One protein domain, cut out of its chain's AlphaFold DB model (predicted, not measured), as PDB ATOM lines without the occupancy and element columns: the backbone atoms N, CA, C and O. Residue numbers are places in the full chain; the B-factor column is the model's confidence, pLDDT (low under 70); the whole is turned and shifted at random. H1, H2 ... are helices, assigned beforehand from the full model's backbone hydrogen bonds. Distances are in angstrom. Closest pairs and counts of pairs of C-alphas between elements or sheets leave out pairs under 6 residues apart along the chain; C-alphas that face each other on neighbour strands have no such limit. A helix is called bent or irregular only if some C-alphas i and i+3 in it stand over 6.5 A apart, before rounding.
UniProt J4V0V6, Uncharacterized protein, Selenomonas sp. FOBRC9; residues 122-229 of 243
ATOM      1  N   THR A 122     -48.210 101.247   3.578       67.62
ATOM      2  CA  THR A 122     -49.122 100.714   2.558       67.62
ATOM      3  C   THR A 122     -49.430  99.238   2.808       67.62
ATOM      4  O   THR A 122     -50.566  98.820   2.643       67.62
ATOM      5  N   GLU A 123     -48.422  98.470   3.235       66.25
ATOM      6  CA  GLU A 123     -48.509  97.043   3.560       66.25
ATOM      7  C   GLU A 123     -47.694  96.781   4.835       66.25
ATOM      8  O   GLU A 123     -46.486  96.529   4.782       66.25
ATOM      9  N   ASP A 124     -48.348  96.905   5.993       64.56
ATOM     10  CA  ASP A 124     -47.727  96.828   7.324       64.56
ATOM     11  C   ASP A 124     -46.877  95.557   7.498       64.56
ATOM     12  O   ASP A 124     -45.772  95.613   8.035       64.56
ATOM     13  N   ASP A 125     -47.357  94.415   7.005       63.97
ATOM     14  CA  ASP A 125     -46.700  93.122   7.204       63.97
ATOM     15  C   ASP A 125     -45.455  92.934   6.325       63.97
ATOM     16  O   ASP A 125     -44.448  92.395   6.791       63.97
ATOM     17  N   GLU A 126     -45.466  93.426   5.084       70.50
ATOM     18  CA  GLU A 126     -44.296  93.340   4.200       70.50
ATOM     19  C   GLU A 126     -43.177  94.270   4.667       70.50
ATOM     20  O   GLU A 126     -42.009  93.877   4.734       70.50
ATOM     21  N   VAL A 127     -43.540  95.483   5.087       72.12
ATOM     22  CA  VAL A 127     -42.581  96.433   5.656       72.12
ATOM     23  C   VAL A 127     -41.982  95.883   6.950       72.12
ATOM     24  O   VAL A 127     -40.765  95.954   7.141       72.12
ATOM     25  N   ARG A 128     -42.801  95.275   7.820       69.38
ATOM     26  CA  ARG A 128     -42.315  94.580   9.022       69.38
ATOM     27  C   ARG A 128     -41.315  93.492   8.656       69.38
ATOM     28  O   ARG A 128     -40.212  93.502   9.200       69.38
ATOM     29  N   ARG A 129     -41.650  92.599   7.715       73.75
ATOM     30  CA  ARG A 129     -40.732  91.545   7.242       73.75
ATOM     31  C   ARG A 129     -39.403  92.125   6.773       73.75
ATOM     32  O   ARG A 129     -38.344  91.641   7.176       73.75
ATOM     33  N   GLN A 130     -39.447  93.185   5.972       76.75
ATOM     34  CA  GLN A 130     -38.238  93.816   5.462       76.75
ATOM     35  C   GLN A 130     -37.391  94.408   6.593       76.75
ATOM     36  O   GLN A 130     -36.193  94.131   6.645       76.75
ATOM     37  N   ILE A 131     -37.992  95.143   7.532       79.06
ATOM     38  CA  ILE A 131     -37.287  95.734   8.679       79.06
ATOM     39  C   ILE A 131     -36.667  94.650   9.570       79.06
ATOM     40  O   ILE A 131     -35.498  94.766   9.939       79.06
ATOM     41  N   TYR A 132     -37.396  93.568   9.864       79.12
ATOM     42  CA  TYR A 132     -36.876  92.450  10.659       79.12
ATOM     43  C   TYR A 132     -35.760  91.668   9.965       79.12
ATOM     44  O   TYR A 132     -34.926  91.078  10.643       79.12
ATOM     45  N   SER A 133     -35.690  91.701   8.634       78.44
ATOM     46  CA  SER A 133     -34.603  91.060   7.890       78.44
ATOM     47  C   SER A 133     -33.281  91.848   7.919       78.44
ATOM     48  O   SER A 133     -32.227  91.283   7.617       78.44
ATOM     49  N   LEU A 134     -33.301  93.148   8.257       81.19
ATOM     50  CA  LEU A 134     -32.113  94.013   8.203       81.19
ATOM     51  C   LEU A 134     -31.033  93.642   9.234       81.19
ATOM     52  O   LEU A 134     -29.869  93.582   8.837       81.19
ATOM     53  N   PRO A 135     -31.343  93.345  10.516       82.62
ATOM     54  CA  PRO A 135     -30.331  92.946  11.495       82.62
ATOM     55  C   PRO A 135     -29.511  91.727  11.066       82.62
ATOM     56  O   PRO A 135     -28.294  91.723  11.244       82.62
ATOM     57  N   VAL A 136     -30.149  90.725  10.453       81.19
ATOM     58  CA  VAL A 136     -29.461  89.534   9.929       81.19
ATOM     59  C   VAL A 136     -28.477  89.924   8.831       81.19
ATOM     60  O   VAL A 136     -27.317  89.518   8.869       81.19
ATOM     61  N   GLN A 137     -28.908  90.763   7.888       80.00
ATOM     62  CA  GLN A 137     -28.062  91.231   6.788       80.00
ATOM     63  C   GLN A 137     -26.880  92.073   7.292       80.00
ATOM     64  O   GLN A 137     -25.750  91.878   6.848       80.00
ATOM     65  N   VAL A 138     -27.108  92.960   8.268       83.06
ATOM     66  CA  VAL A 138     -26.043  93.762   8.896       83.06
ATOM     67  C   VAL A 138     -25.052  92.860   9.639       83.06
ATOM     68  O   VAL A 138     -23.843  93.038   9.514       83.06
ATOM     69  N   ALA A 139     -25.531  91.848  10.367       80.81
ATOM     70  CA  ALA A 139     -24.685  90.918  11.116       80.81
ATOM     71  C   ALA A 139     -23.792  90.037  10.220       80.81
ATOM     72  O   ALA A 139     -22.736  89.570  10.661       80.81
ATOM     73  N   GLN A 140     -24.190  89.803   8.969       82.12
ATOM     74  CA  GLN A 140     -23.377  89.076   7.993       82.12
ATOM     75  C   GLN A 140     -22.213  89.916   7.442       82.12
ATOM     76  O   GLN A 140     -21.220  89.338   6.985       82.12
ATOM     77  N   ASP A 141     -22.286  91.250   7.518       88.12
ATOM     78  CA  ASP A 141     -21.265  92.126   6.951       88.12
ATOM     79  C   ASP A 141     -19.898  91.960   7.633       88.12
ATOM     80  O   ASP A 141     -19.749  91.892   8.860       88.12
ATOM     81  N   ARG A 142     -18.853  91.891   6.806       84.94
ATOM     82  CA  ARG A 142     -17.489  91.636   7.274       84.94
ATOM     83  C   ARG A 142     -16.901  92.839   8.007       84.94
ATOM     84  O   ARG A 142     -16.165  92.626   8.973       84.94
ATOM     85  N   ALA A 143     -17.169  94.061   7.551       82.25
ATOM     86  CA  ALA A 143     -16.636  95.272   8.166       82.25
ATOM     87  C   ALA A 143     -17.256  95.477   9.551       82.25
ATOM     88  O   ALA A 143     -16.513  95.613  10.527       82.25
ATOM     89  N   TYR A 144     -18.579  95.343   9.667       87.38
ATOM     90  CA  TYR A 144     -19.268  95.422  10.953       87.38
ATOM     91  C   TYR A 144     -18.812  94.327  11.925       87.38
ATOM     92  O   TYR A 144     -18.412  94.625  13.050       87.38
ATOM     93  N   ARG A 145     -18.739  93.063  11.487       89.19
ATOM     94  CA  ARG A 145     -18.208  91.966  12.321       89.19
ATOM     95  C   ARG A 145     -16.778  92.204  12.802       89.19
ATOM     96  O   ARG A 145     -16.422  91.790  13.904       89.19
ATOM     97  N   ASN A 146     -15.934  92.813  11.970       87.56
ATOM     98  CA  ASN A 146     -14.565  93.142  12.354       87.56
ATOM     99  C   ASN A 146     -14.536  94.281  13.380       87.56
ATOM    100  O   ASN A 146     -13.767  94.185  14.338       87.56
ATOM    101  N   ALA A 147     -15.381  95.299  13.212       86.06
ATOM    102  CA  ALA A 147     -15.531  96.400  14.160       86.06
ATOM    103  C   ALA A 147     -16.076  95.909  15.513       86.06
ATOM    104  O   ALA A 147     -15.527  96.260  16.551       86.06
ATOM    105  N   MET A 148     -17.061  95.003  15.520       88.69
ATOM    106  CA  MET A 148     -17.572  94.381  16.750       88.69
ATOM    107  C   MET A 148     -16.497  93.625  17.540       88.69
ATOM    108  O   MET A 148     -16.546  93.586  18.765       88.69
ATOM    109  N   LYS A 149     -15.548  92.979  16.850       87.69
ATOM    110  CA  LYS A 149     -14.510  92.158  17.491       87.69
ATOM    111  C   LYS A 149     -13.290  92.954  17.940       87.69
ATOM    112  O   LYS A 149     -12.635  92.550  18.894       87.69
ATOM    113  N   ASN A 150     -12.944  94.019  17.219       86.50
ATOM    114  CA  ASN A 150     -11.637  94.670  17.341       86.50
ATOM    115  C   ASN A 150     -11.719  96.182  17.597       86.50
ATOM    116  O   ASN A 150     -10.695  96.859  17.544       86.50
ATOM    117  N   SER A 151     -12.908  96.744  17.814       85.19
ATOM    118  CA  SER A 151     -13.093  98.178  18.055       85.19
ATOM    119  C   SER A 151     -14.005  98.446  19.250       85.19
ATOM    120  O   SER A 151     -14.599  97.538  19.827       85.19
ATOM    121  N   ASP A 152     -14.083  99.712  19.644       89.69
ATOM    122  CA  ASP A 152     -14.971 100.205  20.686       89.69
ATOM    123  C   ASP A 152     -16.420 100.342  20.187       89.69
ATOM    124  O   ASP A 152     -16.706 100.357  18.987       89.69
ATOM    125  N   ALA A 153     -17.358 100.456  21.132       89.19
ATOM    126  CA  ALA A 153     -18.790 100.483  20.839       89.19
ATOM    127  C   ALA A 153     -19.194 101.624  19.888       89.19
ATOM    128  O   ALA A 153     -20.090 101.445  19.064       89.19
ATOM    129  N   GLN A 154     -18.518 102.776  19.960       90.81
ATOM    130  CA  GLN A 154     -18.814 103.921  19.103       90.81
ATOM    131  C   GLN A 154     -18.421 103.658  17.643       90.81
ATOM    132  O   GLN A 154     -19.188 103.966  16.724       90.81
ATOM    133  N   ASN A 155     -17.256 103.049  17.419       85.81
ATOM    134  CA  ASN A 155     -16.820 102.681  16.078       85.81
ATOM    135  C   ASN A 155     -17.676 101.543  15.504       85.81
ATOM    136  O   ASN A 155     -18.115 101.617  14.359       85.81
ATOM    137  N   ALA A 156     -18.004 100.533  16.318       87.94
ATOM    138  CA  ALA A 156     -18.923  99.468  15.915       87.94
ATOM    139  C   ALA A 156     -20.310 100.016  15.537       87.94
ATOM    140  O   ALA A 156     -20.898  99.561  14.558       87.94
ATOM    141  N   ARG A 157     -20.818 101.025  16.261       91.31
ATOM    142  CA  ARG A 157     -22.082 101.686  15.920       91.31
ATOM    143  C   ARG A 157     -22.003 102.425  14.587       91.31
ATOM    144  O   ARG A 157     -22.885 102.260  13.754       91.31
ATOM    145  N   THR A 158     -20.933 103.187  14.382       91.38
ATOM    146  CA  THR A 158     -20.709 103.929  13.133       91.38
ATOM    147  C   THR A 158     -20.662 102.983  11.933       91.38
ATOM    148  O   THR A 158     -21.315 103.237  10.922       91.38
ATOM    149  N   GLU A 159     -19.950 101.860  12.058       89.44
ATOM    150  CA  GLU A 159     -19.877 100.866  10.986       89.44
ATOM    151  C   GLU A 159     -21.225 100.164  10.768       89.44
ATOM    152  O   GLU A 159     -21.630  99.972   9.625       89.44
ATOM    153  N   SER A 160     -21.966  99.851  11.839       90.62
ATOM    154  CA  SER A 160     -23.327  99.301  11.740       90.62
ATOM    155  C   SER A 160     -24.260 100.216  10.953       90.62
ATOM    156  O   SER A 160     -25.004  99.744  10.095       90.62
ATOM    157  N   ASP A 161     -24.241 101.515  11.256       92.44
ATOM    158  CA  ASP A 161     -25.116 102.498  10.618       92.44
ATOM    159  C   ASP A 161     -24.738 102.671   9.133       92.44
ATOM    160  O   ASP A 161     -25.620 102.766   8.276       92.44
ATOM    161  N   ARG A 162     -23.436 102.624   8.806       94.44
ATOM    162  CA  ARG A 162     -22.935 102.644   7.421       94.44
ATOM    163  C   ARG A 162     -23.408 101.423   6.628       94.44
ATOM    164  O   ARG A 162     -23.958 101.563   5.540       94.44
ATOM    165  N   VAL A 163     -23.227 100.229   7.190       91.38
ATOM    166  CA  VAL A 163     -23.626  98.958   6.567       91.38
ATOM    167  C   VAL A 163     -25.139  98.893   6.365       91.38
ATOM    168  O   VAL A 163     -25.603  98.459   5.311       91.38
ATOM    169  N   LEU A 164     -25.920  99.365   7.340       92.00
ATOM    170  CA  LEU A 164     -27.375  99.450   7.225       92.00
ATOM    171  C   LEU A 164     -27.801 100.302   6.019       92.00
ATOM    172  O   LEU A 164     -28.672  99.883   5.258       92.00
ATOM    173  N   GLN A 165     -27.183 101.471   5.825       93.25
ATOM    174  CA  GLN A 165     -27.469 102.325   4.669       93.25
ATOM    175  C   GLN A 165     -27.138 101.627   3.345       93.25
ATOM    176  O   GLN A 165     -27.973 101.622   2.441       93.25
ATOM    177  N   ASP A 166     -25.967 100.994   3.244       90.44
ATOM    178  CA  ASP A 166     -25.549 100.269   2.038       90.44
ATOM    179  C   ASP A 166     -26.539  99.147   1.676       90.44
ATOM    180  O   ASP A 166     -26.921  98.998   0.512       90.44
ATOM    181  N   ILE A 167     -27.010  98.386   2.672       87.69
ATOM    182  CA  ILE A 167     -28.006  97.322   2.480       87.69
ATOM    183  C   ILE A 167     -29.332  97.894   1.972       87.69
ATOM    184  O   ILE A 167     -29.918  97.349   1.036       87.69
ATOM    185  N   ILE A 168     -29.806  98.999   2.555       88.12
ATOM    186  CA  ILE A 168     -31.044  99.654   2.116       88.12
ATOM    187  C   ILE A 168     -30.924 100.102   0.655       88.12
ATOM    188  O   ILE A 168     -31.817  99.813  -0.142       88.12
ATOM    189  N   TYR A 169     -29.816 100.748   0.277       90.00
ATOM    190  CA  TYR A 169     -29.599 101.181  -1.106       90.00
ATOM    191  C   TYR A 169     -29.535 100.012  -2.080       90.00
ATOM    192  O   TYR A 169     -30.173 100.067  -3.129       90.00
ATOM    193  N   LYS A 170     -28.826  98.940  -1.722       87.38
ATOM    194  CA  LYS A 170     -28.746  97.733  -2.546       87.38
ATOM    195  C   LYS A 170     -30.123  97.100  -2.755       87.38
ATOM    196  O   LYS A 170     -30.469  96.757  -3.881       87.38
ATOM    197  N   ASN A 171     -30.930  97.004  -1.698       86.06
ATOM    198  CA  ASN A 171     -32.289  96.471  -1.798       86.06
ATOM    199  C   ASN A 171     -33.150  97.318  -2.746       86.06
ATOM    200  O   ASN A 171     -33.841  96.770  -3.601       86.06
ATOM    201  N   ILE A 172     -33.076  98.650  -2.646       88.12
ATOM    202  CA  ILE A 172     -33.770  99.560  -3.572       88.12
ATOM    203  C   ILE A 172     -33.269  99.361  -5.008       88.12
ATOM    204  O   ILE A 172     -34.078  99.284  -5.930       88.12
ATOM    205  N   GLU A 173     -31.955  99.260  -5.212       90.00
ATOM    206  CA  GLU A 173     -31.356  99.037  -6.529       90.00
ATOM    207  C   GLU A 173     -31.864  97.738  -7.168       90.00
ATOM    208  O   GLU A 173     -32.230  97.731  -8.343       90.00
ATOM    209  N   ASP A 174     -31.946  96.652  -6.400       85.56
ATOM    210  CA  ASP A 174     -32.442  95.363  -6.883       85.56
ATOM    211  C   ASP A 174     -33.941  95.418  -7.230       85.56
ATOM    212  O   ASP A 174     -34.346  94.920  -8.287       85.56
ATOM    213  N   TYR A 175     -34.760  96.114  -6.429       85.56
ATOM    214  CA  TYR A 175     -36.165  96.380  -6.770       85.56
ATOM    215  C   TYR A 175     -36.307  97.220  -8.047       85.56
ATOM    216  O   TYR A 175     -37.140  96.917  -8.905       85.56
ATOM    217  N   LEU A 176     -35.480  98.252  -8.218       91.44
ATOM    218  CA  LEU A 176     -35.478  99.066  -9.433       91.44
ATOM    219  C   LEU A 176     -35.054  98.247 -10.654       91.44
ATOM    220  O   LEU A 176     -35.691  98.347 -11.700       91.44
ATOM    221  N   LYS A 177     -34.033  97.390 -10.530       89.62
ATOM    222  CA  LYS A 177     -33.624  96.468 -11.601       89.62
ATOM    223  C   LYS A 177     -34.758  95.539 -12.012       89.62
ATOM    224  O   LYS A 177     -34.950  95.341 -13.208       89.62
ATOM    225  N   LEU A 178     -35.526  95.002 -11.060       87.69
ATOM    226  CA  LEU A 178     -36.693  94.171 -11.364       87.69
ATOM    227  C   LEU A 178     -37.703  94.936 -12.232       87.69
ATOM    228  O   LEU A 178     -38.105  94.445 -13.288       87.69
ATOM    229  N   ILE A 179     -38.059  96.158 -11.825       89.25
ATOM    230  CA  ILE A 179     -38.987  97.021 -12.574       89.25
ATOM    231  C   ILE A 179     -38.435  97.329 -13.973       89.25
ATOM    232  O   ILE A 179     -39.157  97.219 -14.967       89.25
ATOM    233  N   LEU A 180     -37.145  97.663 -14.072       91.75
ATOM    234  CA  LEU A 180     -36.478  97.925 -15.349       91.75
ATOM    235  C   LEU A 180     -36.505  96.697 -16.265       91.75
ATOM    236  O   LEU A 180     -36.783  96.833 -17.458       91.75
ATOM    237  N   HIS A 181     -36.264  95.499 -15.727       89.25
ATOM    238  CA  HIS A 181     -36.334  94.258 -16.492       89.25
ATOM    239  C   HIS A 181     -37.744  93.967 -17.003       89.25
ATOM    240  O   HIS A 181     -37.863  93.545 -18.152       89.25
ATOM    241  N   MET A 182     -38.796  94.265 -16.231       87.25
ATOM    242  CA  MET A 182     -40.169  94.133 -16.731       87.25
ATOM    243  C   MET A 182     -40.432  94.994 -17.966       87.25
ATOM    244  O   MET A 182     -41.075  94.538 -18.902       87.25
ATOM    245  N   GLN A 183     -39.915  96.222 -17.988       85.69
ATOM    246  CA  GLN A 183     -40.183  97.166 -19.076       85.69
ATOM    247  C   GLN A 183     -39.256  96.982 -20.280       85.69
ATOM    248  O   GLN A 183     -39.646  97.239 -21.417       85.69
ATOM    249  N   SER A 184     -38.008  96.582 -20.031       85.38
ATOM    250  CA  SER A 184     -36.929  96.668 -21.021       85.38
ATOM    251  C   SER A 184     -36.453  95.310 -21.536       85.38
ATOM    252  O   SER A 184     -35.680  95.265 -22.490       85.38
ATOM    253  N   THR A 185     -36.877  94.197 -20.924       89.56
ATOM    254  CA  THR A 185     -36.446  92.845 -21.319       89.56
ATOM    255  C   THR A 185     -37.582  92.100 -22.025       89.56
ATOM    256  O   THR A 185     -38.546  91.702 -21.369       89.56
ATOM    257  N   PRO A 186     -37.476  91.840 -23.344       92.31
ATOM    258  CA  PRO A 186     -38.512  91.132 -24.089       92.31
ATOM    259  C   PRO A 186     -38.863  89.766 -23.477       92.31
ATOM    260  O   PRO A 186     -37.986  88.947 -23.170       92.31
ATOM    261  N   GLY A 187     -40.161  89.525 -23.287       89.25
ATOM    262  CA  GLY A 187     -40.706  88.282 -22.735       89.25
ATOM    263  C   GLY A 187     -40.377  88.020 -21.262       89.25
ATOM    264  O   GLY A 187     -40.644  86.923 -20.779       89.25
ATOM    265  N   PHE A 188     -39.758  88.962 -20.536       90.88
ATOM    266  CA  PHE A 188     -39.547  88.807 -19.093       90.88
ATOM    267  C   PHE A 188     -40.871  88.828 -18.332       90.88
ATOM    268  O   PHE A 188     -41.089  87.972 -17.481       90.88
ATOM    269  N   GLU A 189     -41.753  89.768 -18.672       88.75
ATOM    270  CA  GLU A 189     -43.074  89.881 -18.055       88.75
ATOM    271  C   GLU A 189     -43.900  88.603 -18.251       88.75
ATOM    272  O   GLU A 189     -44.445  88.083 -17.282       88.75
ATOM    273  N   ASP A 190     -43.919  88.049 -19.467       91.81
ATOM    274  CA  ASP A 190     -44.640  86.807 -19.774       91.81
ATOM    275  C   ASP A 190     -44.100  85.633 -18.951       91.81
ATOM    276  O   ASP A 190     -44.858  84.971 -18.251       91.81
ATOM    277  N   ARG A 191     -42.773  85.442 -18.918       92.06
ATOM    278  CA  ARG A 191     -42.154  84.391 -18.092       92.06
ATOM    279  C   ARG A 191     -42.448  84.560 -16.605       92.06
ATOM    280  O   ARG A 191     -42.600  83.565 -15.903       92.06
ATOM    281  N   LEU A 192     -42.491  85.797 -16.109       87.56
ATOM    282  CA  LEU A 192     -42.813  86.072 -14.710       87.56
ATOM    283  C   LEU A 192     -44.281  85.743 -14.409       87.56
ATOM    284  O   LEU A 192     -44.567  85.131 -13.383       87.56
ATOM    285  N   ARG A 193     -45.201  86.110 -15.309       89.38
ATOM    286  CA  ARG A 193     -46.630  85.773 -15.212       89.38
ATOM    287  C   ARG A 193     -46.846  84.262 -15.239       89.38
ATOM    288  O   ARG A 193     -47.538  83.754 -14.361       89.38
ATOM    289  N   ASP A 194     -46.207  83.568 -16.177       90.88
ATOM    290  CA  ASP A 194     -46.261  82.111 -16.301       90.88
ATOM    291  C   ASP A 194     -45.715  81.442 -15.035       90.88
ATOM    292  O   ASP A 194     -46.380  80.596 -14.451       90.88
ATOM    293  N   PHE A 195     -44.562  81.891 -14.526       87.06
ATOM    294  CA  PHE A 195     -43.989  81.373 -13.282       87.06
ATOM    295  C   PHE A 195     -44.934  81.533 -12.084       87.06
ATOM    296  O   PHE A 195     -45.140  80.586 -11.323       87.06
ATOM    297  N   VAL A 196     -45.521  82.719 -11.895       86.94
ATOM    298  CA  VAL A 196     -46.469  82.965 -10.796       86.94
ATOM    299  C   VAL A 196     -47.718  82.099 -10.960       86.94
ATOM    300  O   VAL A 196     -48.199  81.523  -9.984       86.94
ATOM    301  N   PHE A 197     -48.235  81.967 -12.181       85.75
ATOM    302  CA  PHE A 197     -49.413  81.153 -12.452       85.75
ATOM    303  C   PHE A 197     -49.145  79.661 -12.230       85.75
ATOM    304  O   PHE A 197     -49.856  79.036 -11.451       85.75
ATOM    305  N   ASP A 198     -48.096  79.104 -12.831       84.56
ATOM    306  CA  ASP A 198     -47.747  77.679 -12.747       84.56
ATOM    307  C   ASP A 198     -47.462  77.230 -11.316       84.56
ATOM    308  O   ASP A 198     -47.705  76.082 -10.940       84.56
ATOM    309  N   THR A 199     -46.935  78.141 -10.504       79.75
ATOM    310  CA  THR A 199     -46.647  77.847  -9.108       79.75
ATOM    311  C   THR A 199     -47.893  77.950  -8.234       79.75
ATOM    312  O   THR A 199     -48.105  77.107  -7.370       79.75
ATOM    313  N   THR A 200     -48.778  78.915  -8.471       80.25
ATOM    314  CA  THR A 200     -49.957  79.124  -7.615       80.25
ATOM    315  C   THR A 200     -51.184  78.313  -8.035       80.25
ATOM    316  O   THR A 200     -51.964  77.907  -7.172       80.25
ATOM    317  N   TYR A 201     -51.369  78.034  -9.325       82.31
ATOM    318  CA  TYR A 201     -52.559  77.378  -9.856       82.31
ATOM    319  C   TYR A 201     -52.479  75.851  -9.748       82.31
ATOM    320  O   TYR A 201     -51.608  75.203 -10.317       82.31
ATOM    321  N   ASN A 202     -53.446  75.246  -9.055       76.38
ATOM    322  CA  ASN A 202     -53.536  73.791  -8.883       76.38
ATOM    323  C   ASN A 202     -54.932  73.218  -9.188       76.38
ATOM    324  O   ASN A 202     -55.352  72.239  -8.573       76.38
ATOM    325  N   GLY A 203     -55.659  73.820 -10.135       72.56
ATOM    326  CA  GLY A 203     -56.934  73.271 -10.613       72.56
ATOM    327  C   GLY A 203     -58.097  73.357  -9.615       72.56
ATOM    328  O   GLY A 203     -59.001  72.529  -9.676       72.56
ATOM    329  N   GLY A 204     -58.089  74.347  -8.710       65.38
ATOM    330  CA  GLY A 204     -59.181  74.613  -7.756       65.38
ATOM    331  C   GLY A 204     -58.908  74.199  -6.303       65.38
ATOM    332  O   GLY A 204     -59.836  74.185  -5.498       65.38
ATOM    333  N   GLY A 205     -57.663  73.848  -5.963       64.81
ATOM    334  CA  GLY A 205     -57.216  73.598  -4.589       64.81
ATOM    335  C   GLY A 205     -56.575  74.825  -3.922       64.81
ATOM    336  O   GLY A 205     -56.593  75.932  -4.452       64.81
ATOM    337  N   VAL A 206     -55.971  74.627  -2.744       65.75
ATOM    338  CA  VAL A 206     -55.216  75.680  -2.030       65.75
ATOM    339  C   VAL A 206     -53.932  76.005  -2.805       65.75
ATOM    340  O   VAL A 206     -53.176  75.062  -3.051       65.75
ATOM    341  N   PRO A 207     -53.643  77.268  -3.171       68.25
ATOM    342  CA  PRO A 207     -52.463  77.617  -3.963       68.25
ATOM    343  C   PRO A 207     -51.158  77.041  -3.396       68.25
ATOM    344  O   PRO A 207     -50.904  77.126  -2.193       68.25
ATOM    345  N   ARG A 208     -50.311  76.453  -4.253       61.91
ATOM    346  CA  ARG A 208     -49.006  75.901  -3.844       61.91
ATOM    347  C   ARG A 208     -47.896  76.934  -3.999       61.91
ATOM    348  O   ARG A 208     -47.105  76.885  -4.926       61.91
ATOM    349  N   VAL A 209     -47.783  77.852  -3.051       65.69
ATOM    350  CA  VAL A 209     -46.692  78.836  -3.086       65.69
ATOM    351  C   VAL A 209     -45.332  78.117  -3.010       65.69
ATOM    352  O   VAL A 209     -45.133  77.314  -2.091       65.69
ATOM    353  N   PRO A 210     -44.388  78.373  -3.938       62.38
ATOM    354  CA  PRO A 210     -43.038  77.848  -3.837       62.38
ATOM    355  C   PRO A 210     -42.407  78.375  -2.558       62.38
ATOM    356  O   PRO A 210     -42.295  79.583  -2.356       62.38
ATOM    357  N   THR A 211     -41.966  77.475  -1.693       57.09
ATOM    358  CA  THR A 211     -40.993  77.848  -0.675       57.09
ATOM    359  C   THR A 211     -39.669  78.074  -1.391       57.09
ATOM    360  O   THR A 211     -39.283  77.247  -2.224       57.09
ATOM    361  N   LEU A 212     -38.962  79.162  -1.073       53.66
ATOM    362  CA  LEU A 212     -37.563  79.296  -1.476       53.66
ATOM    363  C   LEU A 212     -36.821  77.977  -1.105       53.66
ATOM    364  O   LEU A 212     -37.194  77.333  -0.115       53.66
ATOM    365  N   PRO A 213     -35.799  77.534  -1.859       49.03
ATOM    366  CA  PRO A 213     -35.066  76.311  -1.528       49.03
ATOM    367  C   PRO A 213     -34.363  76.480  -0.181       49.03
ATOM    368  O   PRO A 213     -33.536  77.369  -0.081       49.03
ATOM    369  N   TYR A 214     -34.668  75.654   0.824       43.84
ATOM    370  CA  TYR A 214     -34.059  75.743   2.159       43.84
ATOM    371  C   TYR A 214     -32.529  75.890   2.079       43.84
ATOM    372  O   TYR A 214     -31.837  74.953   1.675       43.84
ATOM    373  N   ASP A 215     -32.021  77.058   2.476       49.00
ATOM    374  CA  ASP A 215     -30.597  77.301   2.690       49.00
ATOM    375  C   ASP A 215     -30.293  77.094   4.183       49.00
ATOM    376  O   ASP A 215     -30.741  77.897   5.010       49.00
ATOM    377  N   PRO A 216     -29.531  76.046   4.560       46.97
ATOM    378  CA  PRO A 216     -29.147  75.792   5.948       46.97
ATOM    379  C   PRO A 216     -28.398  76.958   6.611       46.97
ATOM    380  O   PRO A 216     -28.313  77.003   7.839       46.97
ATOM    381  N   HIS A 217     -27.834  77.876   5.822       45.78
ATOM    382  CA  HIS A 217     -27.079  79.030   6.298       45.78
ATOM    383  C   HIS A 217     -27.916  80.319   6.413       45.78
ATOM    384  O   HIS A 217     -27.438  81.275   7.023       45.78
ATOM    385  N   GLU A 218     -29.161  80.346   5.913       45.75
ATOM    386  CA  GLU A 218     -30.072  81.506   5.999       45.75
ATOM    387  C   GLU A 218     -31.522  81.122   6.380       45.75
ATOM    388  O   GLU A 218     -32.467  81.466   5.667       45.75
ATOM    389  N   PRO A 219     -31.753  80.439   7.518       41.78
ATOM    390  CA  PRO A 219     -33.061  79.875   7.873       41.78
ATOM    391  C   PRO A 219     -34.184  80.915   8.049       41.78
ATOM    392  O   PRO A 219     -35.357  80.575   7.914       41.78
ATOM    393  N   GLU A 220     -33.856  82.185   8.303       45.88
ATOM    394  CA  GLU A 220     -34.843  83.252   8.539       45.88
ATOM    395  C   GLU A 220     -35.501  83.800   7.261       45.88
ATOM    396  O   GLU A 220     -36.520  84.482   7.334       45.88
ATOM    397  N   ARG A 221     -34.988  83.460   6.070       43.47
ATOM    398  CA  ARG A 221     -35.627  83.821   4.788       43.47
ATOM    399  C   ARG A 221     -36.867  82.985   4.452       43.47
ATOM    400  O   ARG A 221     -37.522  83.245   3.445       43.47
ATOM    401  N   TYR A 222     -37.199  81.999   5.282       46.78
ATOM    402  CA  TYR A 222     -38.197  80.968   5.004       46.78
ATOM    403  C   TYR A 222     -39.376  81.036   5.984       46.78
ATOM    404  O   TYR A 222     -39.680  80.061   6.664       46.78
ATOM    405  N   ALA A 223     -40.069  82.176   6.061       44.12
ATOM    406  CA  ALA A 223     -41.407  82.210   6.655       44.12
ATOM    407  C   ALA A 223     -42.437  81.794   5.579       44.12
ATOM    408  O   ALA A 223     -42.555  82.486   4.562       44.12
ATOM    409  N   PRO A 224     -43.158  80.666   5.724       41.22
ATOM    410  CA  PRO A 224     -44.080  80.203   4.692       41.22
ATOM    411  C   PRO A 224     -45.299  81.132   4.564       41.22
ATOM    412  O   PRO A 224     -46.067  81.316   5.505       41.22
ATOM    413  N   TYR A 225     -45.525  81.651   3.350       40.91
ATOM    414  CA  TYR A 225     -46.692  82.469   2.969       40.91
ATOM    415  C   TYR A 225     -48.046  81.817   3.331       40.91
ATOM    416  O   TYR A 225     -49.021  82.513   3.600       40.91
ATOM    417  N   ALA A 226     -48.109  80.482   3.362       42.72
ATOM    418  CA  ALA A 226     -49.349  79.717   3.496       42.72
ATOM    419  C   ALA A 226     -50.046  79.828   4.869       42.72
ATOM    420  O   ALA A 226     -51.253  79.598   4.949       42.72
ATOM    421  N   GLU A 227     -49.327  80.169   5.943       42.12
ATOM    422  CA  GLU A 227     -49.938  80.330   7.275       42.12
ATOM    423  C   GLU A 227     -50.639  81.689   7.415       42.12
ATOM    424  O   GLU A 227     -51.742  81.766   7.951       42.12
ATOM    425  N   GLN A 228     -50.074  82.737   6.809       41.47
ATOM    426  CA  GLN A 228     -50.642  84.089   6.827       41.47
ATOM    427  C   GLN A 228     -51.899  84.204   5.955       41.47
ATOM    428  O   GLN A 228     -52.839  84.908   6.313       41.47
ATOM    429  N   SER A 229     -51.957  83.477   4.832       40.69
ATOM    430  CA  SER A 229     -53.139  83.462   3.958       40.69
ATOM    431  C   SER A 229     -54.340  82.767   4.603       40.69
ATOM    432  O   SER A 229     -55.473  83.147   4.332       40.69
TER     433      SER A 229
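AT A GLANCE: This is residues 122 to 229 of the 243 residues of an uncharacterized protein of Selenomonas sp. FOBRC9 (UniProt J4V0V6). One long helix, H3, makes the length of an open, loose frame: at one end the short H2 folds back along it as a helical hairpin, at the other H4 turns off at a corner, and H1 comes in at a steep angle to meet H3 with residues 134 to 138. Beyond H4 a long link, residues 201 to 224, sweeps back toward the side of H1 and ends at the short H5, which touches no helix. The printed part has 108 residues with five named helices, H1 to H5 in chain order, and no named strand; its class is all helix. It is loose, with a radius of gyration of the C-alphas of 18.4 A, and elongated, spanning 59 by 35 by 29 A.

HOW THE PARTS SIT: The hub is H3, residues 153 to 184, which touches three helices. H2, residues 142 to 150, touches residues 155 to 163 of H3 at a shallow tilt of 9 degrees, opposite ways, as a hairpin; their closest C-alphas, those of Ala 147 and Ala 156, are 4.9 A apart. H1, residues 124 to 140, touches residues 160 to 167 of H3 at a steep tilt of 56 degrees, opposite ways, closest at the C-alphas of Val 138 and Leu 164, 6.1 A apart. H1 and H2 are close but not clearly touching, with the C-alphas of Ala 139 and Arg 145 closest at 6.7 A. H4, residues 188 to 200, is about perpendicular to H3 at 78 degrees and touches it only at the corner, closest at the C-alphas of Met 182 and Glu 189, 5.3 A apart. H5, residues 225 to 229, is apart from H1, H2, H3 and H4. In H2, H3, H4 and H5 every O i to N i+4 pair is within hydrogen-bond range; in H1 11 of 13 are.

IN THESE COORDINATES: H3 is 45.8 A long, from C-alpha 153 at (-18.790, 100.483, 20.839) to C-alpha 184 at (-36.929, 96.668, -21.021). H1 begins at C-alpha 124, (-47.727, 96.828, 7.324), and measures 25.6 A; it is only just irregular, with C-alphas 132 and 135 6.6 A apart. H4 measures 18.3 A, H2 12.0 A and H5 6.6 A, the last ending at C-alpha 229, (-53.139, 83.462, 3.958).

THE WHOLE: The two C-alphas farthest apart, those of Asp 152 and Gly 203, are 58.9 A apart. The printed part has no cut. The links H1 to H2, H2 to H3 and H3 to H4 are tight; H4 to H5 is long, with 24 residues. Residues 149 to 154 and 172 to 177 stand free. The mean pLDDT of the printed part is 76.7; residues 122 to 125, 128 and 204 to 229 are under 70.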